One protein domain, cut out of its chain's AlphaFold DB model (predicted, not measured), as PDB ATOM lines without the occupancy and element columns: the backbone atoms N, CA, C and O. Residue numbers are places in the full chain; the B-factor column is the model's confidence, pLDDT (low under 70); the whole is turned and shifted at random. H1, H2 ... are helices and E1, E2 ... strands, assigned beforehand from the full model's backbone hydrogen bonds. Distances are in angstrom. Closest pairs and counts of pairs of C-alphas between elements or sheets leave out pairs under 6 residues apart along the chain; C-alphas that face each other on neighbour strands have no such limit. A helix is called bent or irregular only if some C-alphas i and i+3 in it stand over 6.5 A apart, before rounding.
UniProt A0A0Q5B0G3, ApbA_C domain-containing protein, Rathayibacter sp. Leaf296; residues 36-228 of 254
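What this domain is: This is residues 36 to 228 of the 254 residues of the protein "ApbA_C domain-containing protein" of Rathayibacter sp. Leaf296 (UniProt A0A0Q5B0G3). What shape do these atoms make? Two lobes stand side by side: a small sheet, E1 E2 E3, with H1 on one face and H2 on the other, and a helical lobe in which the long H4 crosses the hairpin of H6 and H7, with the short H3, H5 and H8 near one end. H2 is between the lobes, over E1 and touching H4, while two long links, residues 44 to 62 and 142 to 167, loop out past the end of E1. What is the make-up? The printed part has 193 residues, with eight named helices and three named strands in the order E1 E2 H1 E3 H2 H3 H4 H5 H6 H7 H8; the class is mostly helix and the sheet is mixed. It is compact, with a radius of gyration of the C-alphas of 17.6 A and spans of 48 by 47 by 29 A.

Where its parts are: Where are the strands? E1 is residues 37 to 43, from C-alpha 37 at (179.803, 237.689, 146.201), 19.6 A long; E2 is residues 63 to 70, 21.6 A; E3 is residues 90 to 94. Where are the helices? H1 is residues 76 to 87, H2 98 to 109, H3 112 to 116, H4 121 to 141, 30.2 A long, and H5 168 to 174. H6 is residues 181 to 195, 20.1 A, H7 200 to 216, 20.0 A, and H8 223 to 227, ending at C-alpha 227 (205.700, 218.788, 168.504). H7 is irregular, C-alphas 211 and 214 being 8.1 A apart.

How they stand to each other: How is the sheet paired? E1 and E2 are an antiparallel hairpin, with N 41 and O 66 within hydrogen-bond range at 2.9 A; E2 and E3 are parallel, with N 67 and O 93 at 2.8 A. E2, H1 and E3 form a strand-helix-strand unit, two parallel neighbour strands with a helix between, its crossover right-handed. What is on the sheet? In three layers, with helices on both faces, H1 runs along the strands at a height over the sheet of 6.7 A, and H2, on the opposite face, slantwise at 8.6 A. How do the other helices sit? H2, with residues 103 to 108 alone, touches H4 at a shallow tilt of 29 degrees, opposite ways, the closest C-alphas being Val 107 and Thr 132, 5.5 A. H6 and H7, a helical hairpin, touch at 24 degrees, closest at the C-alphas of Asn 185 and Asn 202, 5.4 A. H3 touches H5, closest at the C-alphas of Asn 112 and Thr 169, 6.2 A, and H8 touches H4, closest at those of Glu 123 and Leu 223, 6.5 A. What of the helix backbones? Every O i to N i+4 pair is within hydrogen-bond range in H1, H2, H4, H5 and H8, against 9 of 11 in H6, 11 of 13 in H7 and 0 of 1 in H3, where 2 of 2 O i to N i+3 pairs are.

The domain as a whole: How far does it reach? The two C-alphas farthest apart, of Pro 76 and His 228, are 49.3 A apart. Is it continuous and sure? The printed part has no cut, and the links E1 to E2 and H4 to H5 are long. Residues 162 to 179 have pLDDT under 70.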
ATOM      1  N   ASP A  36     179.086 240.163 142.259       91.25
ATOM      2  CA  ASP A  36     178.542 240.189 143.610       91.25
ATOM      3  C   ASP A  36     178.779 238.842 144.280       91.25
ATOM      4  O   ASP A  36     178.365 237.798 143.778       91.25
ATOM      5  N   VAL A  37     179.475 238.874 145.413       94.50
ATOM      6  CA  VAL A  37     179.803 237.689 146.201       94.50
ATOM      7  C   VAL A  37     179.428 237.973 147.645       94.50
ATOM      8  O   VAL A  37     179.885 238.958 148.218       94.50
ATOM      9  N   LEU A  38     178.635 237.089 148.243       95.06
ATOM     10  CA  LEU A  38     178.494 237.018 149.692       95.06
ATOM     11  C   LEU A  38     179.376 235.884 150.209       95.06
ATOM     12  O   LEU A  38     179.331 234.756 149.714       95.06
ATOM     13  N   GLY A  39     180.224 236.200 151.177       95.06
ATOM     14  CA  GLY A  39     180.939 235.212 151.959       95.06
ATOM     15  C   GLY A  39     180.046 234.666 153.067       95.06
ATOM     16  O   GLY A  39     179.179 235.364 153.591       95.06
ATOM     17  N   VAL A  40     180.300 233.418 153.447       95.81
ATOM     18  CA  VAL A  40     179.653 232.787 154.593       95.81
ATOM     19  C   VAL A  40     180.713 232.073 155.422       95.81
ATOM     20  O   VAL A  40     181.541 231.334 154.880       95.81
ATOM     21  N   SER A  41     180.687 232.294 156.732       95.38
ATOM     22  CA  SER A  41     181.354 231.453 157.720       95.38
ATOM     23  C   SER A  41     180.279 230.655 158.447       95.38
ATOM     24  O   SER A  41     179.329 231.238 158.955       95.38
ATOM     25  N   ILE A  42     180.395 229.328 158.450       92.94
ATOM     26  CA  ILE A  42     179.377 228.415 158.993       92.94
ATOM     27  C   ILE A  42     179.989 227.473 160.026       92.94
ATOM     28  O   ILE A  42     181.040 226.886 159.775       92.94
ATOM     29  N   GLY A  43     179.325 227.301 161.161       90.50
ATOM     30  CA  GLY A  43     179.538 226.196 162.086       90.50
ATOM     31  C   GLY A  43     178.283 225.336 162.115       90.50
ATOM     32  O   GLY A  43     177.224 225.805 162.519       90.50
ATOM     33  N   ILE A  44     178.389 224.092 161.664       89.12
ATOM     34  CA  ILE A  44     177.295 223.123 161.701       89.12
ATOM     35  C   ILE A  44     177.876 221.770 162.087       89.12
ATOM     36  O   ILE A  44     178.881 221.342 161.516       89.12
ATOM     37  N   ALA A  45     177.267 221.119 163.072       84.94
ATOM     38  CA  ALA A  45     177.528 219.720 163.345       84.94
ATOM     39  C   ALA A  45     176.553 218.913 162.489       84.94
ATOM     40  O   ALA A  45     175.340 218.952 162.696       84.94
ATOM     41  N   ALA A  46     177.084 218.245 161.471       84.50
ATOM     42  CA  ALA A  46     176.316 217.354 160.622       84.50
ATOM     43  C   ALA A  46     177.224 216.265 160.055       84.50
ATOM     44  O   ALA A  46     178.402 216.510 159.778       84.50
ATOM     45  N   SER A  47     176.672 215.075 159.857       80.38
ATOM     46  CA  SER A  47     177.343 213.988 159.155       80.38
ATOM     47  C   SER A  47     176.440 213.407 158.067       80.38
ATOM     48  O   SER A  47     175.216 213.391 158.184       80.38
ATOM     49  N   PHE A  48     177.079 212.970 156.983       81.44
ATOM     50  CA  PHE A  48     176.461 212.295 155.846       81.44
ATOM     51  C   PHE A  48     177.354 211.105 155.500       81.44
ATOM     52  O   PHE A  48     178.368 211.251 154.809       81.44
ATOM     53  N   LEU A  49     177.053 209.960 156.109       75.31
ATOM     54  CA  LEU A  49     177.836 208.730 155.957       75.31
ATOM     55  C   LEU A  49     177.150 207.742 155.012       75.31
ATOM     56  O   LEU A  49     177.839 207.041 154.275       75.31
ATOM     57  N   GLU A  50     175.816 207.745 154.986       78.12
ATOM     58  CA  GLU A  50     174.997 206.863 154.162       78.12
ATOM     59  C   GLU A  50     174.079 207.690 153.246       78.12
ATOM     60  O   GLU A  50     173.479 208.673 153.692       78.12
ATOM     61  N   PRO A  51     173.953 207.337 151.952       85.00
ATOM     62  CA  PRO A  51     173.041 208.026 151.049       85.00
ATOM     63  C   PRO A  51     171.599 208.033 151.569       85.00
ATOM     64  O   PRO A  51     171.022 206.984 151.832       85.00
ATOM     65  N   GLY A  52     171.000 209.222 151.654       89.75
ATOM     66  CA  GLY A  52     169.633 209.409 152.147       89.75
ATOM     67  C   GLY A  52     169.517 209.713 153.644       89.75
ATOM     68  O   GLY A  52     168.440 210.122 154.067       89.75
ATOM     69  N   GLU A  53     170.601 209.612 154.421       86.31
ATOM     70  CA  GLU A  53     170.591 209.883 155.864       86.31
ATOM     71  C   GLU A  53     171.546 211.022 156.248       86.31
ATOM     72  O   GLU A  53     172.740 210.991 155.948       86.31
ATOM     73  N   VAL A  54     171.025 212.026 156.960       86.81
ATOM     74  CA  VAL A  54     171.818 213.117 157.542       86.81
ATOM     75  C   VAL A  54     171.581 213.154 159.042       86.81
ATOM     76  O   VAL A  54     170.449 213.332 159.489       86.81
ATOM     77  N   VAL A  55     172.659 213.066 159.820       86.19
ATOM     78  CA  VAL A  55     172.598 213.237 161.275       86.19
ATOM     79  C   VAL A  55     173.007 214.664 161.615       86.19
ATOM     80  O   VAL A  55     174.138 215.063 161.341       86.19
ATOM     81  N   SER A  56     172.099 215.435 162.222       88.31
ATOM     82  CA  SER A  56     172.361 216.792 162.718       88.31
ATOM     83  C   SER A  56     172.136 216.845 164.237       88.31
ATOM     84  O   SER A  56     171.006 217.029 164.684       88.31
ATOM     85  N   PRO A  57     173.191 216.638 165.045       87.25
ATOM     86  CA  PRO A  57     173.104 216.548 166.508       87.25
ATOM     87  C   PRO A  57     172.877 217.888 167.235       87.25
ATOM     88  O   PRO A  57     173.034 217.953 168.451       87.25
ATOM     89  N   SER A  58     172.567 218.974 166.526       88.44
ATOM     90  CA  SER A  58     172.458 220.312 167.117       88.44
ATOM     91  C   SER A  58     171.015 220.796 167.175       88.44
ATOM     92  O   SER A  58     170.376 221.001 166.144       88.44
ATOM     93  N   PHE A  59     170.509 221.002 168.393       86.06
ATOM     94  CA  PHE A  59     169.152 221.478 168.664       86.06
ATOM     95  C   PHE A  59     169.129 222.386 169.915       86.06
ATOM     96  O   PHE A  59     169.948 222.192 170.811       86.06
ATOM     97  N   PRO A  60     168.234 223.395 170.020       87.50
ATOM     98  CA  PRO A  60     167.306 223.901 168.997       87.50
ATOM     99  C   PRO A  60     167.989 224.713 167.889       87.50
ATOM    100  O   PRO A  60     167.387 224.965 166.849       87.50
ATOM    101  N   THR A  61     169.242 225.116 168.098       92.38
ATOM    102  CA  THR A  61     170.034 225.837 167.098       92.38
ATOM    103  C   THR A  61     170.694 224.838 166.159       92.38
ATOM    104  O   THR A  61     171.629 224.153 166.558       92.38
ATOM    105  N   VAL A  62     170.250 224.797 164.903       91.50
ATOM    106  CA  VAL A  62     170.741 223.845 163.887       91.50
ATOM    107  C   VAL A  62     172.199 224.126 163.500       91.50
ATOM    108  O   VAL A  62     172.974 223.226 163.189       91.50
ATOM    109  N   GLY A  63     172.601 225.395 163.532       93.12
ATOM    110  CA  GLY A  63     173.952 225.833 163.204       93.12
ATOM    111  C   GLY A  63     174.136 227.328 163.427       93.12
ATOM    112  O   GLY A  63     173.175 228.063 163.660       93.12
ATOM    113  N   VAL A  64     175.378 227.786 163.326       94.94
ATOM    114  CA  VAL A  64     175.785 229.189 163.490       94.94
ATOM    115  C   VAL A  64     176.347 229.710 162.171       94.94
ATOM    116  O   VAL A  64     177.117 229.009 161.512       94.94
ATOM    117  N   LEU A  65     175.951 230.914 161.747       95.50
ATOM    118  CA  LEU A  65     176.416 231.500 160.488       95.50
ATOM    119  C   LEU A  65     176.698 232.992 160.614       95.50
ATOM    120  O   LEU A  65     175.925 233.732 161.217       95.50
ATOM    121  N   TRP A  66     177.739 233.431 159.919       97.25
ATOM    122  CA  TRP A  66     178.014 234.835 159.635       97.25
ATOM    123  C   TRP A  66     178.026 235.026 158.127       97.25
ATOM    124  O   TRP A  66     178.679 234.262 157.410       97.25
ATOM    125  N   ILE A  67     177.283 236.016 157.649       97.75
ATOM    126  CA  ILE A  67     177.063 236.291 156.231       97.75
ATOM    127  C   ILE A  67     177.423 237.744 155.983       97.75
ATOM    128  O   ILE A  67     176.962 238.624 156.697       97.75
ATOM    129  N   GLY A  68     178.220 238.006 154.957       97.44
ATOM    130  CA  GLY A  68     178.576 239.373 154.598       97.44
ATOM    131  C   GLY A  68     179.085 239.466 153.176       97.44
ATOM    132  O   GLY A  68     179.370 238.452 152.532       97.44
ATOM    133  N   ARG A  69     179.184 240.684 152.657       96.12
ATOM    134  CA  ARG A  69     179.673 240.923 151.299       96.12
ATOM    135  C   ARG A  69     181.172 240.700 151.208       96.12
ATOM    136  O   ARG A  69     181.910 241.018 152.125       96.12
ATOM    137  N   TYR A  70     181.617 240.160 150.079       92.69
ATOM    138  CA  TYR A  70     183.026 240.059 149.742       92.69
ATOM    139  C   TYR A  70     183.335 240.800 148.425       92.69
ATOM    140  O   TYR A  70     182.719 240.486 147.402       92.69
ATOM    141  N   PRO A  71     184.335 241.702 148.388       91.75
ATOM    142  CA  PRO A  71     185.093 242.229 149.530       91.75
ATOM    143  C   PRO A  71     184.207 242.925 150.571       91.75
ATOM    144  O   PRO A  71     183.082 243.310 150.251       91.75
ATOM    145  N   ASP A  72     184.739 243.044 151.787       94.50
ATOM    146  CA  ASP A  72     184.038 243.545 152.973       94.50
ATOM    147  C   ASP A  72     183.414 244.923 152.725       94.50
ATOM    148  O   ASP A  72     184.087 245.870 152.310       94.50
ATOM    149  N   ALA A  73     182.105 244.995 152.938       92.44
ATOM    150  CA  ALA A  73     181.279 246.189 152.859       92.44
ATOM    151  C   ALA A  73     179.877 245.861 153.391       92.44
ATOM    152  O   ALA A  73     179.452 244.703 153.387       92.44
ATOM    153  N   GLU A  74     179.138 246.895 153.784       92.88
ATOM    154  CA  GLU A  74     177.720 246.762 154.111       92.88
ATOM    155  C   GLU A  74     176.915 246.329 152.875       92.88
ATOM    156  O   GLU A  74     177.075 246.874 151.779       92.88
ATOM    157  N   ASP A  75     176.038 245.342 153.050       95.56
ATOM    158  CA  ASP A  75     175.135 244.858 152.004       95.56
ATOM    159  C   ASP A  75     173.822 244.382 152.646       95.56
ATOM    160  O   ASP A  75     173.823 243.364 153.344       95.56
ATOM    161  N   PRO A  76     172.691 245.075 152.411       95.81
ATOM    162  CA  PRO A  76     171.405 244.732 153.022       95.81
ATOM    163  C   PRO A  76     170.947 243.290 152.760       95.81
ATOM    164  O   PRO A  76     170.211 242.719 153.564       95.81
ATOM    165  N   ARG A  77     171.415 242.667 151.669       96.94
ATOM    166  CA  ARG A  77     171.090 241.271 151.346       96.94
ATOM    167  C   ARG A  77     171.660 240.290 152.367       96.94
ATOM    168  O   ARG A  77     171.087 239.223 152.568       96.94
ATOM    169  N   ALA A  78     172.773 240.626 153.025       97.44
ATOM    170  CA  ALA A  78     173.338 239.777 154.071       97.44
ATOM    171  C   ALA A  78     172.338 239.580 155.221       97.44
ATOM    172  O   ALA A  78     172.154 238.458 155.694       97.44
ATOM    173  N   GLU A  79     171.643 240.649 155.612       97.94
ATOM    174  CA  GLU A  79     170.626 240.606 156.664       97.94
ATOM    175  C   GLU A  79     169.330 239.945 156.196       97.94
ATOM    176  O   GLU A  79     168.742 239.161 156.940       97.94
ATOM    177  N   GLU A  80     168.928 240.155 154.941       98.06
ATOM    178  CA  GLU A  80     167.812 239.421 154.335       98.06
ATOM    179  C   GLU A  80     168.027 237.897 154.420       98.06
ATOM    180  O   GLU A  80     167.162 237.159 154.909       98.06
ATOM    181  N   TYR A  81     169.206 237.415 154.015       97.69
ATOM    182  CA  TYR A  81     169.539 235.992 154.070       97.69
ATOM    183  C   TYR A  81     169.715 235.477 155.498       97.69
ATOM    184  O   TYR A  81     169.254 234.375 155.810       97.69
ATOM    185  N   ALA A  82     170.316 236.268 156.389       97.31
ATOM    186  CA  ALA A  82     170.404 235.912 157.800       97.31
ATOM    187  C   ALA A  82     169.003 235.756 158.422       97.31
ATOM    188  O   ALA A  82     168.755 234.783 159.133       97.31
ATOM    189  N   ALA A  83     168.052 236.636 158.095       98.12
ATOM    190  CA  ALA A  83     166.672 236.540 158.564       98.12
ATOM    191  C   ALA A  83     165.956 235.279 158.059       98.12
ATOM    192  O   ALA A  83     165.210 234.654 158.817       98.12
ATOM    193  N   ILE A  84     166.185 234.883 156.802       97.94
ATOM    194  CA  ILE A  84     165.668 233.620 156.251       97.94
ATOM    195  C   ILE A  84     166.208 232.427 157.046       97.94
ATOM    196  O   ILE A  84     165.433 231.580 157.485       97.94
ATOM    197  N   LEU A  85     167.518 232.383 157.287       96.75
ATOM    198  CA  LEU A  85     168.160 231.278 158.001       96.75
ATOM    199  C   LEU A  85     167.762 231.217 159.477       96.75
ATOM    200  O   LEU A  85     167.570 230.125 160.009       96.75
ATOM    201  N   ARG A  86     167.541 232.364 160.130       97.00
ATOM    202  CA  ARG A  86     167.000 232.396 161.497       97.00
ATOM    203  C   ARG A  86     165.617 231.758 161.589       97.00
ATOM    204  O   ARG A  86     165.375 230.989 162.514       97.00
ATOM    205  N   ARG A  87     164.734 231.981 160.604       96.88
ATOM    206  CA  ARG A  87     163.430 231.283 160.540       96.88
ATOM    207  C   ARG A  87     163.567 229.771 160.344       96.88
ATOM    208  O   ARG A  87     162.660 229.039 160.716       96.88
ATOM    209  N   ALA A  88     164.688 229.315 159.791       94.50
ATOM    210  CA  ALA A  88     165.017 227.902 159.625       94.50
ATOM    211  C   ALA A  88     165.769 227.291 160.831       94.50
ATOM    212  O   ALA A  88     166.249 226.167 160.732       94.50
ATOM    213  N   GLY A  89     165.889 228.007 161.958       93.88
ATOM    214  CA  GLY A  89     166.511 227.489 163.185       93.88
ATOM    215  C   GLY A  89     168.025 227.706 163.294       93.88
ATOM    216  O   GLY A  89     168.664 227.141 164.180       93.88
ATOM    217  N   PHE A  90     168.626 228.522 162.423       95.44
ATOM    218  CA  PHE A  90     170.041 228.885 162.529       95.44
ATOM    219  C   PHE A  90     170.259 230.140 163.378       95.44
ATOM    220  O   PHE A  90     169.524 231.120 163.280       95.44
ATOM    221  N   ALA A  91     171.364 230.183 164.117       95.25
ATOM    222  CA  ALA A  91     171.901 231.413 164.684       95.25
ATOM    223  C   ALA A  91     172.712 232.162 163.610       95.25
ATOM    224  O   ALA A  91     173.942 232.118 163.592       95.25
ATOM    225  N   ALA A  92     172.008 232.806 162.672       96.25
ATOM    226  CA  ALA A  92     172.609 233.527 161.548       96.25
ATOM    227  C   ALA A  92     172.705 235.045 161.789       96.25
ATOM    228  O   ALA A  92     171.751 235.678 162.258       96.25
ATOM    229  N   ARG A  93     173.847 235.635 161.422       96.06
ATOM    230  CA  ARG A  93     174.177 237.057 161.597       96.06
ATOM    231  C   ARG A  93     174.672 237.667 160.289       96.06
ATOM    232  O   ARG A  93     175.495 237.059 159.604       96.06
ATOM    233  N   ALA A  94     174.202 238.868 159.970       97.19
ATOM    234  CA  ALA A  94     174.841 239.706 158.965       97.19
ATOM    235  C   ALA A  94     176.054 240.416 159.573       97.19
ATOM    236  O   ALA A  94     175.996 240.870 160.715       97.19
ATOM    237  N   VAL A  95     177.150 240.487 158.823       96.44
ATOM    238  CA  VAL A  95     178.405 241.117 159.245       96.44
ATOM    239  C   VAL A  95     179.008 241.929 158.103       96.44
ATOM    240  O   VAL A  95     178.979 241.497 156.949       96.44
ATOM    241  N   GLY A  96     179.584 243.088 158.423       95.75
ATOM    242  CA  GLY A  96     180.311 243.913 157.452       95.75
ATOM    243  C   GLY A  96     181.719 243.388 157.142       95.75
ATOM    244  O   GLY A  96     182.261 243.670 156.076       95.75
ATOM    245  N   ASP A  97     182.292 242.580 158.037       95.50
ATOM    246  CA  ASP A  97     183.688 242.127 158.046       95.50
ATOM    247  C   ASP A  97     183.821 240.609 157.815       95.50
ATOM    248  O   ASP A  97     184.545 239.891 158.513       95.50
ATOM    249  N   ILE A  98     183.110 240.068 156.821       96.56
ATOM    250  CA  ILE A  98     183.081 238.615 156.581       96.56
ATOM    251  C   ILE A  98     184.474 238.008 156.363       96.56
ATOM    252  O   ILE A  98     184.695 236.839 156.698       96.56
ATOM    253  N   SER A  99     185.436 238.766 155.825       95.62
ATOM    254  CA  SER A  99     186.817 238.297 155.713       95.62
ATOM    255  C   SER A  99     187.444 237.996 157.083       95.62
ATOM    256  O   SER A  99     188.110 236.964 157.216       95.62
ATOM    257  N   GLY A 100     187.138 238.795 158.110       97.06
ATOM    258  CA  GLY A 100     187.573 238.599 159.492       97.06
ATOM    259  C   GLY A 100     186.975 237.348 160.132       97.06
ATOM    260  O   GLY A 100     187.690 236.577 160.780       97.06
ATOM    261  N   TRP A 101     185.695 237.068 159.879       97.12
ATOM    262  CA  TRP A 101     185.031 235.838 160.336       97.12
ATOM    263  C   TRP A 101     185.574 234.580 159.659       97.12
ATOM    264  O   TRP A 101     185.707 233.527 160.290       97.12
ATOM    265  N   LYS A 102     185.937 234.676 158.377       95.50
ATOM    266  CA  LYS A 102     186.601 233.582 157.657       95.50
ATOM    267  C   LYS A 102     188.029 233.364 158.155       95.50
ATOM    268  O   LYS A 102     188.426 232.212 158.307       95.50
ATOM    269  N   ALA A 103     188.770 234.432 158.454       97.00
ATOM    270  CA  ALA A 103     190.095 234.347 159.067       97.00
ATOM    271  C   ALA A 103     190.023 233.700 160.460       97.00
ATOM    272  O   ALA A 103     190.771 232.768 160.747       97.00
ATOM    273  N   ARG A 104     189.053 234.104 161.289       96.19
ATOM    274  CA  ARG A 104     188.775 233.474 162.588       96.19
ATOM    275  C   ARG A 104     188.502 231.977 162.448       96.19
ATOM    276  O   ARG A 104     189.102 231.176 163.162       96.19
ATOM    277  N   LYS A 105     187.627 231.589 161.518       93.88
ATOM    278  CA  LYS A 105     187.323 230.174 161.269       93.88
ATOM    279  C   LYS A 105     188.548 229.403 160.780       93.88
ATOM    280  O   LYS A 105     188.754 228.275 161.212       93.88
ATOM    281  N   LEU A 106     189.368 230.004 159.919       95.38
ATOM    282  CA  LEU A 106     190.617 229.398 159.464       95.38
ATOM    283  C   LEU A 106     191.553 229.103 160.644       95.38
ATOM    284  O   LEU A 106     192.036 227.983 160.734       95.38
ATOM    285  N   VAL A 107     191.728 230.050 161.579       96.69
ATOM    286  CA  VAL A 107     192.514 229.835 162.812       96.69
ATOM    287  C   VAL A 107     191.984 228.648 163.609       96.69
ATOM    288  O   VAL A 107     192.768 227.810 164.031       96.69
ATOM    289  N   VAL A 108     190.669 228.549 163.818       91.69
ATOM    290  CA  VAL A 108     190.079 227.416 164.554       91.69
ATOM    291  C   VAL A 108     190.330 226.094 163.820       91.69
ATOM    292  O   VAL A 108     190.686 225.093 164.440       91.69
ATOM    293  N   ASN A 109     190.190 226.108 162.497       92.88
ATOM    294  CA  ASN A 109     190.290 224.922 161.660       92.88
ATOM    295  C   ASN A 109     191.723 224.398 161.471       92.88
ATOM    296  O   ASN A 109     191.869 223.247 161.061       92.88
ATOM    297  N   THR A 110     192.775 225.168 161.782       95.00
ATOM    298  CA  THR A 110     194.163 224.663 161.679       95.00
ATOM    299  C   THR A 110     194.429 223.478 162.602       95.00
ATOM    300  O   THR A 110     195.314 222.669 162.325       95.00
ATOM    301  N   ALA A 111     193.640 223.341 163.669       93.81
ATOM    302  CA  ALA A 111     193.725 222.242 164.617       93.81
ATOM    303  C   ALA A 111     192.881 221.012 164.228       93.81
ATOM    304  O   ALA A 111     192.965 219.998 164.915       93.81
ATOM    305  N   ASN A 112     192.091 221.056 163.147       90.12
ATOM    306  CA  ASN A 112     191.240 219.922 162.750       90.12
ATOM    307  C   ASN A 112     192.061 218.686 162.353       90.12
ATOM    308  O   ASN A 112     191.611 217.557 162.525       90.12
ATOM    309  N   GLY A 113     193.285 218.888 161.853       89.94
ATOM    310  CA  GLY A 113     194.198 217.797 161.520       89.94
ATOM    311  C   GLY A 113     194.659 216.976 162.728       89.94
ATOM    312  O   GLY A 113     195.092 215.845 162.536       89.94
ATOM    313  N   LEU A 114     194.528 217.490 163.960       92.19
ATOM    314  CA  LEU A 114     194.944 216.786 165.183       92.19
ATOM    315  C   LEU A 114     194.141 215.503 165.453       92.19
ATOM    316  O   LEU A 114     194.587 214.663 166.230       92.19
ATOM    317  N   ASP A 115     192.988 215.322 164.811       87.94
ATOM    318  CA  ASP A 115     192.198 214.084 164.885       87.94
ATOM    319  C   ASP A 115     192.905 212.880 164.249       87.94
ATOM    320  O   ASP A 115     192.553 211.733 164.508       87.94
ATOM    321  N   LEU A 116     193.911 213.136 163.411       89.81
ATOM    322  CA  LEU A 116     194.745 212.113 162.776       89.81
ATOM    323  C   LEU A 116     195.994 211.792 163.605       89.81
ATOM    324  O   LEU A 116     196.887 211.092 163.129       89.81
ATOM    325  N   PHE A 117     196.051 212.303 164.837       92.44
ATOM    326  CA  PHE A 117     197.144 212.087 165.768       92.44
ATOM    327  C   PHE A 117     196.648 211.528 167.109       92.44
ATOM    328  O   PHE A 117     195.586 211.902 167.620       92.44
ATOM    329  N   THR A 118     197.464 210.665 167.707       94.19
ATOM    330  CA  THR A 118     197.316 210.122 169.058       94.19
ATOM    331  C   THR A 118     198.385 210.692 169.991       94.19
ATOM    332  O   THR A 118     199.486 211.029 169.561       94.19
ATOM    333  N   GLY A 119     198.058 210.820 171.271       92.69
ATOM    334  CA  GLY A 119     198.925 211.373 172.310       92.69
ATOM    335  C   GLY A 119     198.103 211.828 173.511       92.69
ATOM    336  O   GLY A 119     196.879 211.678 173.526       92.69
ATOM    337  N   THR A 120     198.784 212.364 174.514       95.44
ATOM    338  CA  THR A 120     198.182 212.873 175.750       95.44
ATOM    339  C   THR A 120     197.322 214.117 175.502       95.44
ATOM    340  O   THR A 120     197.475 214.824 174.499       95.44
ATOM    341  N   ASP A 121     196.413 214.411 176.435       94.00
ATOM    342  CA  ASP A 121     195.594 215.628 176.376       94.00
ATOM    343  C   ASP A 121     196.454 216.899 176.440       94.00
ATOM    344  O   ASP A 121     196.164 217.873 175.740       94.00
ATOM    345  N   ASP A 122     197.553 216.859 177.197       96.00
ATOM    346  CA  ASP A 122     198.519 217.955 177.302       96.00
ATOM    347  C   ASP A 122     199.226 218.214 175.966       96.00
ATOM    348  O   ASP A 122     199.255 219.354 175.495       96.00
ATOM    349  N   GLU A 123     199.714 217.168 175.288       95.88
ATOM    350  CA  GLU A 123     200.292 217.295 173.942       95.88
ATOM    351  C   GLU A 123     199.262 217.851 172.950       95.88
ATOM    352  O   GLU A 123     199.568 218.722 172.129       95.88
ATOM    353  N   ARG A 124     198.006 217.397 173.028       95.94
ATOM    354  CA  ARG A 124     196.934 217.878 172.144       95.94
ATOM    355  C   ARG A 124     196.639 219.359 172.386       95.94
ATOM    356  O   ARG A 124     196.452 220.112 171.423       95.94
ATOM    357  N   ALA A 125     196.600 219.786 173.645       96.06
ATOM    358  CA  ALA A 125     196.405 221.178 174.029       96.06
ATOM    359  C   ALA A 125     197.587 222.058 173.589       96.06
ATOM    360  O   ALA A 125     197.376 223.145 173.037       96.06
ATOM    361  N   GLN A 126     198.817 221.568 173.750       97.19
ATOM    362  CA  GLN A 126     200.032 222.239 173.296       97.19
ATOM    363  C   GLN A 126     200.037 222.417 171.773       97.19
ATOM    364  O   GLN A 126     200.220 223.534 171.286       97.19
ATOM    365  N   ALA A 127     199.762 221.352 171.013       97.25
ATOM    366  CA  ALA A 127     199.713 221.396 169.554       97.25
ATOM    367  C   ALA A 127     198.637 222.365 169.050       97.25
ATOM    368  O   ALA A 127     198.901 223.194 168.178       97.25
ATOM    369  N   ARG A 128     197.434 222.328 169.640       97.56
ATOM    370  CA  ARG A 128     196.353 223.273 169.320       97.56
ATOM    371  C   ARG A 128     196.770 224.719 169.588       97.56
ATOM    372  O   ARG A 128     196.512 225.596 168.763       97.56
ATOM    373  N   THR A 129     197.407 224.971 170.728       97.88
ATOM    374  CA  THR A 129     197.879 226.310 171.101       97.88
ATOM    375  C   THR A 129     198.919 226.816 170.105       97.88
ATOM    376  O   THR A 129     198.772 227.920 169.585       97.88
ATOM    377  N   ALA A 130     199.909 225.993 169.753       97.94
ATOM    378  CA  ALA A 130     200.937 226.355 168.781       97.94
ATOM    379  C   ALA A 130     200.347 226.634 167.386       97.94
ATOM    380  O   ALA A 130     200.576 227.701 166.818       97.94
ATOM    381  N   LEU A 131     199.507 225.727 166.869       98.25
ATOM    382  CA  LEU A 131     198.867 225.863 165.555       98.25
ATOM    383  C   LEU A 131     198.042 227.149 165.432       98.25
ATOM    384  O   LEU A 131     198.098 227.832 164.406       98.25
ATOM    385  N   THR A 132     197.263 227.471 166.466       98.06
ATOM    386  CA  THR A 132     196.397 228.657 166.474       98.06
ATOM    387  C   THR A 132     197.190 229.949 166.666       98.06
ATOM    388  O   THR A 132     196.865 230.953 166.026       98.06
ATOM    389  N   ALA A 133     198.243 229.936 167.490       98.31
ATOM    390  CA  ALA A 133     199.123 231.083 167.695       98.31
ATOM    391  C   ALA A 133     199.879 231.458 166.411       98.31
ATOM    392  O   ALA A 133     199.843 232.619 166.001       98.31
ATOM    393  N   GLU A 134     200.481 230.479 165.731       98.50
ATOM    394  CA  GLU A 134     201.149 230.684 164.439       98.50
ATOM    395  C   GLU A 134     200.185 231.233 163.383       98.50
ATOM    396  O   GLU A 134     200.476 232.235 162.731       98.50
ATOM    397  N   ALA A 135     199.005 230.618 163.245       98.44
ATOM    398  CA  ALA A 135     198.005 231.051 162.274       98.44
ATOM    399  C   ALA A 135     197.568 232.502 162.515       98.44
ATOM    400  O   ALA A 135     197.468 233.284 161.570       98.44
ATOM    401  N   ARG A 136     197.352 232.888 163.780       98.50
ATOM    402  CA  ARG A 136     197.043 234.277 164.149       98.50
ATOM    403  C   ARG A 136     198.175 235.227 163.777       98.50
ATOM    404  O   ARG A 136     197.902 236.251 163.158       98.50
ATOM    405  N   ALA A 137     199.416 234.893 164.129       98.50
ATOM    406  CA  ALA A 137     200.575 235.733 163.841       98.50
ATOM    407  C   ALA A 137     200.749 235.969 162.332       98.50
ATOM    408  O   ALA A 137     200.894 237.111 161.900       98.50
ATOM    409  N   VAL A 138     200.651 234.907 161.528       98.69
ATOM    410  CA  VAL A 138     200.760 234.983 160.064       98.69
ATOM    411  C   VAL A 138     199.625 235.800 159.446       98.69
ATOM    412  O   VAL A 138     199.879 236.658 158.601       98.69
ATOM    413  N   LEU A 139     198.373 235.571 159.857       98.06
ATOM    414  CA  LEU A 139     197.224 236.304 159.314       98.06
ATOM    415  C   LEU A 139     197.310 237.803 159.618       98.06
ATOM    416  O   LEU A 139     197.073 238.620 158.729       98.06
ATOM    417  N   LEU A 140     197.696 238.163 160.845       97.94
ATOM    418  CA  LEU A 140     197.890 239.560 161.233       97.94
ATOM    419  C   LEU A 140     199.044 240.207 160.452       97.94
ATOM    420  O   LEU A 140     198.909 241.346 160.010       97.94
ATOM    421  N   ALA A 141     200.140 239.480 160.217       97.81
ATOM    422  CA  ALA A 141     201.259 239.962 159.405       97.81
ATOM    423  C   ALA A 141     200.905 240.146 157.916       97.81
ATOM    424  O   ALA A 141     201.447 241.038 157.269       97.81
ATOM    425  N   ASP A 142     199.964 239.360 157.377       96.62
ATOM    426  CA  ASP A 142     199.392 239.550 156.027       96.62
ATOM    427  C   ASP A 142     198.381 240.717 155.975       96.62
ATOM    428  O   ASP A 142     197.817 241.004 154.922       96.62
ATOM    429  N   GLY A 143     198.132 241.398 157.100       95.75
ATOM    430  CA  GLY A 143     197.191 242.516 157.198       95.75
ATOM    431  C   GLY A 143     195.726 242.090 157.305       95.75
ATOM    432  O   GLY A 143     194.831 242.909 157.089       95.75
ATOM    433  N   ARG A 144     195.448 240.823 157.631       95.06
ATOM    434  CA  ARG A 144     194.080 240.317 157.785       95.06
ATOM    435  C   ARG A 144     193.607 240.491 159.216       95.06
ATOM    436  O   ARG A 144     194.173 239.917 160.145       95.06
ATOM    437  N   ALA A 145     192.513 241.229 159.377       95.38
ATOM    438  CA  ALA A 145     191.784 241.263 160.633       95.38
ATOM    439  C   ALA A 145     191.238 239.865 160.968       95.38
ATOM    440  O   ALA A 145     190.909 239.070 160.085       95.38
ATOM    441  N   ILE A 146     191.137 239.570 162.260       97.25
ATOM    442  CA  ILE A 146     190.542 238.337 162.775       97.25
ATOM    443  C   ILE A 146     189.372 238.764 163.645       97.25
ATOM    444  O   ILE A 146     189.587 239.457 164.637       97.25
ATOM    445  N   ALA A 147     188.162 238.346 163.277       96.50
ATOM    446  CA  ALA A 147     186.964 238.716 164.018       96.50
ATOM    447  C   ALA A 147     187.056 238.274 165.488       96.50
ATOM    448  O   ALA A 147     187.576 237.192 165.817       96.50
ATOM    449  N   GLU A 148     186.532 239.116 166.373       93.19
ATOM    450  CA  GLU A 148     186.443 238.814 167.796       93.19
ATOM    451  C   GLU A 148     185.481 237.653 168.060       93.19
ATOM    452  O   GLU A 148     184.675 237.257 167.219       93.19
ATOM    453  N   ASP A 149     185.639 237.022 169.222       90.44
ATOM    454  CA  ASP A 149     184.708 235.979 169.627       90.44
ATOM    455  C   ASP A 149     183.425 236.627 170.109       90.44
ATOM    456  O   ASP A 149     183.431 237.319 171.120       90.44
ATOM    457  N   ASP A 150     182.322 236.369 169.422       89.56
ATOM    458  CA  ASP A 150     181.017 236.866 169.843       89.56
ATOM    459  C   ASP A 150     180.315 235.934 170.845       89.56
ATOM    460  O   ASP A 150     179.125 236.094 171.122       89.56
ATOM    461  N   GLY A 151     181.033 234.923 171.351       88.19
ATOM    462  CA  GLY A 151     180.538 233.965 172.333       88.19
ATOM    463  C   GLY A 151     179.524 232.971 171.771       88.19
ATOM    464  O   GLY A 151     179.023 232.133 172.518       88.19
ATOM    465  N   THR A 152     179.225 233.012 170.470       84.81
ATOM    466  CA  THR A 152     178.272 232.080 169.868       84.81
ATOM    467  C   THR A 152     178.851 230.676 169.905       84.81
ATOM    468  O   THR A 152     179.969 230.424 169.441       84.81
ATOM    469  N   ARG A 153     178.086 229.744 170.467       81.50
ATOM    470  CA  ARG A 153     178.430 228.328 170.542       81.50
ATOM    471  C   ARG A 153     177.283 227.500 169.993       81.50
ATOM    472  O   ARG A 153     176.120 227.865 170.136       81.50
ATOM    473  N   LEU A 154     177.644 226.395 169.357       86.00
ATOM    474  CA  LEU A 154     176.706 225.374 168.924       86.00
ATOM    475  C   LEU A 154     176.683 224.282 169.992       86.00
ATOM    476  O   LEU A 154     177.742 223.777 170.366       86.00
ATOM    477  N   VAL A 155     175.496 223.943 170.483       83.81
ATOM    478  CA  VAL A 155     175.315 222.768 171.338       83.81
ATOM    479  C   VAL A 155     175.233 221.547 170.427       83.81
ATOM    480  O   VAL A 155     174.591 221.588 169.375       83.81
ATOM    481  N   VAL A 156     175.956 220.493 170.788       83.50
ATOM    482  CA  VAL A 156     176.014 219.236 170.044       83.50
ATOM    483  C   VAL A 156     175.698 218.130 171.030       83.50
ATOM    484  O   VAL A 156     176.490 217.873 171.937       83.50
ATOM    485  N   ASP A 157     174.549 217.497 170.848       80.50
ATOM    486  CA  ASP A 157     174.077 216.426 171.713       80.50
ATOM    487  C   ASP A 157     174.418 215.049 171.125       80.50
ATOM    488  O   ASP A 157     174.535 214.886 169.905       80.50
ATOM    489  N   PRO A 158     174.584 214.012 171.962       79.94
ATOM    490  CA  PRO A 158     174.691 212.646 171.472       79.94
ATOM    491  C   PRO A 158     173.430 212.250 170.697       79.94
ATOM    492  O   PRO A 158     172.311 212.431 171.177       79.94
ATOM    493  N   VAL A 159     173.608 211.640 169.527       79.69
ATOM    494  CA  VAL A 159     172.507 211.025 168.775       79.69
ATOM    495  C   VAL A 159     172.603 209.506 168.953       79.69
ATOM    496  O   VAL A 159     173.663 208.943 168.672       79.69
ATOM    497  N   PRO A 160     171.550 208.816 169.435       79.00
ATOM    498  CA  PRO A 160     171.564 207.363 169.586       79.00
ATOM    499  C   PRO A 160     171.954 206.653 168.285       79.00
ATOM    500  O   PRO A 160     171.443 206.981 167.220       79.00
ATOM    501  N   GLY A 161     172.873 205.688 168.370       71.94
ATOM    502  CA  GLY A 161     173.400 204.982 167.195       71.94
ATOM    503  C   GLY A 161     174.437 205.769 166.383       71.94
ATOM    504  O   GLY A 161     175.063 205.198 165.494       71.94
ATOM    505  N   HIS A 162     174.689 207.038 166.718       69.50
ATOM    506  CA  HIS A 162     175.705 207.863 166.078       69.50
ATOM    507  C   HIS A 162     176.911 208.059 166.997       69.50
ATOM    508  O   HIS A 162     176.774 208.486 168.141       69.50
ATOM    509  N   VAL A 163     178.114 207.781 166.491       65.25
ATOM    510  CA  VAL A 163     179.359 208.043 167.222       65.25
ATOM    511  C   VAL A 163     179.775 209.498 166.980       65.25
ATOM    512  O   VAL A 163     180.096 209.843 165.839       65.25
ATOM    513  N   PRO A 164     179.800 210.361 168.014       59.12
ATOM    514  CA  PRO A 164     180.278 211.730 167.869       59.12
ATOM    515  C   PRO A 164     181.761 211.778 167.476       59.12
ATOM    516  O   PRO A 164     182.529 210.859 167.755       59.12
ATOM    517  N   GLY A 165     182.201 212.905 166.915       53.97
ATOM    518  CA  GLY A 165     183.607 213.301 167.047       53.97
ATOM    519  C   GLY A 165     184.592 212.789 165.997       53.97
ATOM    520  O   GLY A 165     185.785 212.768 166.271       53.97
ATOM    521  N   ARG A 166     184.157 212.444 164.781       54.25
ATOM    522  CA  ARG A 166     185.092 212.406 163.642       54.25
ATOM    523  C   ARG A 166     184.952 213.706 162.853       54.25
ATOM    524  O   ARG A 166     184.007 213.820 162.068       54.25
ATOM    525  N   LEU A 167     185.824 214.697 163.103       58.53
ATOM    526  CA  LEU A 167     185.764 216.004 162.429       58.53
ATOM    527  C   LEU A 167     185.864 215.834 160.901       58.53
ATOM    528  O   LEU A 167     186.351 214.814 160.401       58.53
ATOM    529  N   SER A 168     185.414 216.841 160.142       61.94
ATOM    530  CA  SER A 168     185.366 216.802 158.669       61.94
ATOM    531  C   SER A 168     186.690 216.388 158.022       61.94
ATOM    532  O   SER A 168     186.681 215.741 156.978       61.94
ATOM    533  N   THR A 169     187.824 216.689 158.660       56.47
ATOM    534  CA  THR A 169     189.155 216.328 158.164       56.47
ATOM    535  C   THR A 169     189.410 214.820 158.205       56.47
ATOM    536  O   THR A 169     189.842 214.269 157.192       56.47
ATOM    537  N   TRP A 170     189.087 214.124 159.305       61.16
ATOM    538  CA  TRP A 170     189.217 212.660 159.365       61.16
ATOM    539  C   TRP A 170     188.325 211.992 158.313       61.16
ATOM    540  O   TRP A 170     188.761 211.099 157.588       61.16
ATOM    541  N   GLN A 171     187.085 212.472 158.178       61.28
ATOM    542  CA  GLN A 171     186.131 211.904 157.227       61.28
ATOM    543  C   GLN A 171     186.572 212.078 155.766       61.28
ATOM    544  O   GLN A 171     186.335 211.193 154.945       61.28
ATOM    545  N   SER A 172     187.213 213.200 155.426       65.88
ATOM    546  CA  SER A 172     187.748 213.433 154.079       65.88
ATOM    547  C   SER A 172     188.848 212.432 153.726       65.88
ATOM    548  O   SER A 172     188.784 211.823 152.659       65.88
ATOM    549  N   PHE A 173     189.781 212.166 154.646       62.56
ATOM    550  CA  PHE A 173     190.810 211.144 154.434       62.56
ATOM    551  C   PHE A 173     190.244 209.721 154.408       62.56
ATOM    552  O   PHE A 173     190.639 208.928 153.555       62.56
ATOM    553  N   ALA A 174     189.283 209.399 155.277       55.69
ATOM    554  CA  ALA A 174     188.637 208.087 155.302       55.69
ATOM    555  C   ALA A 174     187.882 207.763 153.996       55.69
ATOM    556  O   ALA A 174     187.789 206.599 153.614       55.69
ATOM    557  N   ARG A 175     187.377 208.785 153.291       59.59
ATOM    558  CA  ARG A 175     186.687 208.651 151.994       59.59
ATOM    559  C   ARG A 175     187.612 208.767 150.774       59.59
ATOM    560  O   ARG A 175     187.118 208.761 149.652       59.59
ATOM    561  N   GLY A 176     188.928 208.909 150.965       51.69
ATOM    562  CA  GLY A 176     189.884 209.096 149.865       51.69
ATOM    563  C   GLY A 176     189.714 210.416 149.098       51.69
ATOM    564  O   GLY A 176     190.244 210.561 147.997       51.69
ATOM    565  N   ALA A 177     188.977 211.380 149.658       50.75
ATOM    566  CA  ALA A 177     188.860 212.721 149.103       50.75
ATOM    567  C   ALA A 177     190.112 213.533 149.472       50.75
ATOM    568  O   ALA A 177     190.654 213.385 150.567       50.75
ATOM    569  N   GLY A 178     190.575 214.390 148.556       54.12
ATOM    570  CA  GLY A 178     191.724 215.265 148.796       54.12
ATOM    571  C   GLY A 178     191.595 216.022 150.124       54.12
ATOM    572  O   GLY A 178     190.516 216.492 150.484       54.12
ATOM    573  N   SER A 179     192.695 216.098 150.868       66.69
ATOM    574  CA  SER A 179     192.713 216.682 152.206       66.69
ATOM    575  C   SER A 179     192.429 218.183 152.188       66.69
ATOM    576  O   SER A 179     193.087 218.938 151.474       66.69
ATOM    577  N   GLU A 180     191.512 218.651 153.040       80.56
ATOM    578  CA  GLU A 180     191.319 220.091 153.275       80.56
ATOM    579  C   GLU A 180     192.544 220.747 153.938       80.56
ATOM    580  O   GLU A 180     192.617 221.971 153.988       80.56
ATOM    581  N   VAL A 181     193.524 219.968 154.422       87.31
ATOM    582  CA  VAL A 181     194.724 220.471 155.110       87.31
ATOM    583  C   VAL A 181     195.497 221.478 154.252       87.31
ATOM    584  O   VAL A 181     195.933 222.501 154.776       87.31
ATOM    585  N   ASP A 182     195.590 221.275 152.934       86.69
ATOM    586  CA  ASP A 182     196.239 222.237 152.028       86.69
ATOM    587  C   ASP A 182     195.465 223.555 151.894       86.69
ATOM    588  O   ASP A 182     196.052 224.608 151.652       86.69
ATOM    589  N   LEU A 183     194.142 223.522 152.076       86.69
ATOM    590  CA  LEU A 183     193.289 224.713 152.069       86.69
ATOM    591  C   LEU A 183     193.224 225.401 153.439       86.69
ATOM    592  O   LEU A 183     192.734 226.528 153.529       86.69
ATOM    593  N   LEU A 184     193.680 224.723 154.495       92.69
ATOM    594  CA  LEU A 184     193.680 225.211 155.869       92.69
ATOM    595  C   LEU A 184     195.102 225.579 156.301       92.69
ATOM    596  O   LEU A 184     195.517 226.730 156.168       92.69
ATOM    597  N   ASN A 185     195.876 224.603 156.773       95.62
ATOM    598  CA  ASN A 185     197.264 224.799 157.177       95.62
ATOM    599  C   ASN A 185     198.132 225.231 155.989       95.62
ATOM    600  O   ASN A 185     198.982 226.099 156.150       95.62
ATOM    601  N   GLY A 186     197.868 224.717 154.784       94.38
ATOM    602  CA  GLY A 186     198.586 225.135 153.578       94.38
ATOM    603  C   GLY A 186     198.383 226.605 153.200       94.38
ATOM    604  O   GLY A 186     199.332 227.243 152.743       94.38
ATOM    605  N   GLU A 187     197.210 227.193 153.462       95.31
ATOM    606  CA  GLU A 187     197.009 228.643 153.302       95.31
ATOM    607  C   GLU A 187     197.869 229.415 154.312       95.31
ATOM    608  O   GLU A 187     198.525 230.386 153.938       95.31
ATOM    609  N   ILE A 188     197.947 228.963 155.569       97.94
ATOM    610  CA  ILE A 188     198.837 229.574 156.573       97.94
ATOM    611  C   ILE A 188     200.301 229.482 156.130       97.94
ATOM    612  O   ILE A 188     201.016 230.474 156.205       97.94
ATOM    613  N   VAL A 189     200.741 228.342 155.598       97.81
ATOM    614  CA  VAL A 189     202.114 228.146 155.096       97.81
ATOM    615  C   VAL A 189     202.403 228.998 153.855       97.81
ATOM    616  O   VAL A 189     203.503 229.520 153.678       97.81
ATOM    617  N   LEU A 190     201.424 229.197 152.974       96.56
ATOM    618  CA  LEU A 190     201.574 230.116 151.849       96.56
ATOM    619  C   LEU A 190     201.746 231.565 152.332       96.56
ATOM    620  O   LEU A 190     202.608 232.291 151.831       96.56
ATOM    621  N   LEU A 191     200.925 231.993 153.291       96.88
ATOM    622  CA  LEU A 191     200.982 233.340 153.856       96.88
ATOM    623  C   LEU A 191     202.244 233.556 154.705       96.88
ATOM    624  O   LEU A 191     202.818 234.645 154.667       96.88
ATOM    625  N   SER A 192     202.732 232.526 155.399       97.94
ATOM    626  CA  SER A 192     203.973 232.573 156.183       97.94
ATOM    627  C   SER A 192     205.161 232.912 155.278       97.94
ATOM    628  O   SER A 192     205.895 233.868 155.524       97.94
ATOM    629  N   ARG A 193     205.263 232.240 154.125       97.50
ATOM    630  CA  ARG A 193     206.294 232.496 153.104       97.50
ATOM    631  C   ARG A 193     206.194 233.893 152.489       97.50
ATOM    632  O   ARG A 193     207.213 234.480 152.141       97.50
ATOM    633  N   ARG A 194     204.979 234.434 152.343       96.38
ATOM    634  CA  ARG A 194     204.750 235.787 151.801       96.38
ATOM    635  C   ARG A 194     205.105 236.899 152.785       96.38
ATOM    636  O   ARG A 194     205.546 237.958 152.354       96.38
ATOM    637  N   THR A 195     204.863 236.674 154.071       96.75
ATOM    638  CA  THR A 195     205.019 237.680 155.133       96.75
ATOM    639  C   THR A 195     206.361 237.582 155.856       96.75
ATOM    640  O   THR A 195     206.779 238.542 156.495       96.75
ATOM    641  N   GLY A 196     207.042 236.437 155.761       97.12
ATOM    642  CA  GLY A 196     208.279 236.144 156.484       97.12
ATOM    643  C   GLY A 196     208.073 235.714 157.942       97.12
ATOM    644  O   GLY A 196     209.052 235.426 158.625       97.12
ATOM    645  N   VAL A 197     206.831 235.646 158.432       98.25
ATOM    646  CA  VAL A 197     206.514 235.123 159.770       98.25
ATOM    647  C   VAL A 197     206.472 233.603 159.713       98.25
ATOM    648  O   VAL A 197     205.754 233.051 158.891       98.25
ATOM    649  N   LEU A 198     207.226 232.923 160.577       97.50
ATOM    650  CA  LEU A 198     207.315 231.461 160.576       97.50
ATOM    651  C   LEU A 198     206.034 230.800 161.117       97.50
ATOM    652  O   LEU A 198     205.425 231.287 162.066       97.50
ATOM    653  N   ALA A 199     205.675 229.655 160.530       98.06
ATOM    654  CA  ALA A 199     204.587 228.788 160.995       98.06
ATOM    655  C   ALA A 199     204.999 227.298 160.946       98.06
ATOM    656  O   ALA A 199     204.428 226.525 160.168       98.06
ATOM    657  N   PRO A 200     206.051 226.905 161.692       97.38
ATOM    658  CA  PRO A 200     206.667 225.584 161.578       97.38
ATOM    659  C   PRO A 200     205.731 224.434 161.961       97.38
ATOM    660  O   PRO A 200     205.773 223.387 161.317       97.38
ATOM    661  N   VAL A 201     204.862 224.602 162.964       97.88
ATOM    662  CA  VAL A 201     203.923 223.546 163.367       97.88
ATOM    663  C   VAL A 201     202.836 223.367 162.306       97.88
ATOM    664  O   VAL A 201     202.504 222.235 161.951       97.88
ATOM    665  N   ASN A 202     202.328 224.457 161.718       97.62
ATOM    666  CA  ASN A 202     201.401 224.377 160.583       97.62
ATOM    667  C   ASN A 202     202.044 223.729 159.347       97.62
ATOM    668  O   ASN A 202     201.413 222.881 158.714       97.62
ATOM    669  N   GLU A 203     203.289 224.086 159.017       96.62
ATOM    670  CA  GLU A 203     204.036 223.487 157.901       96.62
ATOM    671  C   GLU A 203     204.280 221.995 158.116       96.62
ATOM    672  O   GLU A 203     204.093 221.183 157.205       96.62
ATOM    673  N   ARG A 204     204.634 221.609 159.342       96.31
ATOM    674  CA  ARG A 204     204.867 220.210 159.673       96.31
ATOM    675  C   ARG A 204     203.588 219.387 159.636       96.31
ATOM    676  O   ARG A 204     203.595 218.319 159.025       96.31
ATOM    677  N   LEU A 205     202.490 219.884 160.209       95.38
ATOM    678  CA  LEU A 205     201.188 219.219 160.122       95.38
ATOM    679  C   LEU A 205     200.766 219.043 158.659       95.38
ATOM    680  O   LEU A 205     200.371 217.941 158.274       95.38
ATOM    681  N   GLN A 206     200.908 220.089 157.834       94.62
ATOM    682  CA  GLN A 206     200.619 220.007 156.403       94.62
ATOM    683  C   GLN A 206     201.454 218.915 155.722       94.62
ATOM    684  O   GLN A 206     200.904 218.069 155.022       94.62
ATOM    685  N   SER A 207     202.770 218.900 155.948       93.56
ATOM    686  CA  SER A 207     203.677 217.922 155.337       93.56
ATOM    687  C   SER A 207     203.364 216.485 155.771       93.56
ATOM    688  O   SER A 207     203.282 215.593 154.923       93.56
ATOM    689  N   LEU A 208     203.153 216.249 157.071       93.44
ATOM    690  CA  LEU A 208     202.844 214.920 157.611       93.44
ATOM    691  C   LEU A 208     201.531 214.387 157.040       93.44
ATOM    692  O   LEU A 208     201.497 213.274 156.517       93.44
ATOM    693  N   LEU A 209     200.465 215.186 157.072       91.25
ATOM    694  CA  LEU A 209     199.158 214.751 156.584       91.25
ATOM    695  C   LEU A 209     199.077 214.701 155.054       91.25
ATOM    696  O   LEU A 209     198.345 213.873 154.519       91.25
ATOM    697  N   GLY A 210     199.857 215.517 154.343       88.56
ATOM    698  CA  GLY A 210     199.986 215.428 152.890       88.56
ATOM    699  C   GLY A 210     200.618 214.110 152.431       88.56
ATOM    700  O   GLY A 210     200.194 213.546 151.428       88.56
ATOM    701  N   ARG A 211     201.596 213.583 153.185       88.75
ATOM    702  CA  ARG A 211     202.283 212.317 152.858       88.75
ATOM    703  C   ARG A 211     201.579 211.089 153.421       88.75
ATOM    704  O   ARG A 211     201.462 210.078 152.741       88.75
ATOM    705  N   ARG A 212     201.140 211.172 154.678       90.06
ATOM    706  CA  ARG A 212     200.696 210.025 155.485       90.06
ATOM    707  C   ARG A 212     199.246 210.136 155.941       90.06
ATOM    708  O   ARG A 212     198.787 209.284 156.684       90.06
ATOM    709  N   GLY A 213     198.473 211.130 155.504       86.12
ATOM    710  CA  GLY A 213     197.115 211.342 156.024       86.12
ATOM    711  C   GLY A 213     196.149 210.172 155.788       86.12
ATOM    712  O   GLY A 213     195.326 209.872 156.651       86.12
ATOM    713  N   ALA A 214     196.281 209.448 154.670       83.12
ATOM    714  CA  ALA A 214     195.486 208.242 154.409       83.12
ATOM    715  C   ALA A 214     195.871 207.060 155.323       83.12
ATOM    716  O   ALA A 214     195.014 206.258 155.690       83.12
ATOM    717  N   GLU A 215     197.151 206.946 155.687       86.19
ATOM    718  CA  GLU A 215     197.647 205.991 156.687       86.19
ATOM    719  C   GLU A 215     197.158 206.399 158.083       86.19
ATOM    720  O   GLU A 215     196.539 205.591 158.771       86.19
ATOM    721  N   ALA A 216     197.313 207.679 158.428       85.19
ATOM    722  CA  ALA A 216     196.915 208.281 159.695       85.19
ATOM    723  C   ALA A 216     195.418 208.115 160.003       85.19
ATOM    724  O   ALA A 216     195.020 207.970 161.157       85.19
ATOM    725  N   ALA A 217     194.567 208.083 158.972       82.25
ATOM    726  CA  ALA A 217     193.137 207.829 159.135       82.25
ATOM    727  C   ALA A 217     192.824 206.405 159.634       82.25
ATOM    728  O   ALA A 217     191.782 206.202 160.263       82.25
ATOM    729  N   ARG A 218     193.710 205.435 159.363       84.38
ATOM    730  CA  ARG A 218     193.620 204.045 159.842       84.38
ATOM    731  C   ARG A 218     194.419 203.828 161.127       84.38
ATOM    732  O   ARG A 218     193.947 203.128 162.016       84.38
ATOM    733  N   ALA A 219     195.601 204.425 161.207       87.62
ATOM    734  CA  ALA A 219     196.529 204.330 162.323       87.62
ATOM    735  C   ALA A 219     197.083 205.733 162.634       87.62
ATOM    736  O   ALA A 219     198.014 206.167 161.957       87.62
ATOM    737  N   PRO A 220     196.497 206.463 163.603       89.38
ATOM    738  CA  PRO A 220     196.893 207.835 163.919       89.38
ATOM    739  C   PRO A 220     198.391 207.986 164.217       89.38
ATOM    740  O   PRO A 220     198.982 207.141 164.886       89.38
ATOM    741  N   LEU A 221     198.979 209.093 163.758       92.12
ATOM    742  CA  LEU A 221     200.388 209.444 163.994       92.12
ATOM    743  C   LEU A 221     200.616 209.875 165.447       92.12
ATOM    744  O   LEU A 221     199.677 210.312 166.108       92.12
ATOM    745  N   ALA A 222     201.842 209.831 165.964       94.50
ATOM    746  CA  ALA A 222     202.087 210.339 167.316       94.50
ATOM    747  C   ALA A 222     202.138 211.880 167.331       94.50
ATOM    748  O   ALA A 222     202.786 212.494 166.485       94.50
ATOM    749  N   LEU A 223     201.506 212.530 168.316       94.94
ATOM    750  CA  LEU A 223     201.590 213.988 168.503       94.94
ATOM    751  C   LEU A 223     203.033 214.467 168.716       94.94
ATOM    752  O   LEU A 223     203.383 215.563 168.273       94.94
ATOM    753  N   ALA A 224     203.891 213.631 169.301       91.94
ATOM    754  CA  ALA A 224     205.325 213.883 169.393       91.94
ATOM    755  C   ALA A 224     205.981 214.107 168.015       91.94
ATOM    756  O   ALA A 224     206.851 214.963 167.897       91.94
ATOM    757  N   GLU A 225     205.521 213.446 166.942       92.88
ATOM    758  CA  GLU A 225     206.043 213.691 165.587       92.88
ATOM    759  C   GLU A 225     205.757 215.118 165.108       92.88
ATOM    760  O   GLU A 225     206.498 215.637 164.271       92.88
ATOM    761  N   LEU A 226     204.692 215.748 165.614       94.12
ATOM    762  CA  LEU A 226     204.318 217.126 165.304       94.12
ATOM    763  C   LEU A 226     205.058 218.136 166.195       94.12
ATOM    764  O   LEU A 226     205.535 219.148 165.687       94.12
ATOM    765  N   LEU A 227     205.148 217.867 167.500       91.38
ATOM    766  CA  LEU A 227     205.700 218.788 168.504       91.38
ATOM    767  C   LEU A 227     207.227 218.713 168.646       91.38
ATOM    768  O   LEU A 227     207.869 219.707 168.982       91.38
ATOM    769  N   HIS A 228     207.803 217.539 168.398       86.31
ATOM    770  CA  HIS A 228     209.195 217.202 168.680       86.31
ATOM    771  C   HIS A 228     209.826 216.521 167.457       86.31
ATOM    772  O   HIS A 228     210.080 215.314 167.471       86.31
TER     773      HIS A 228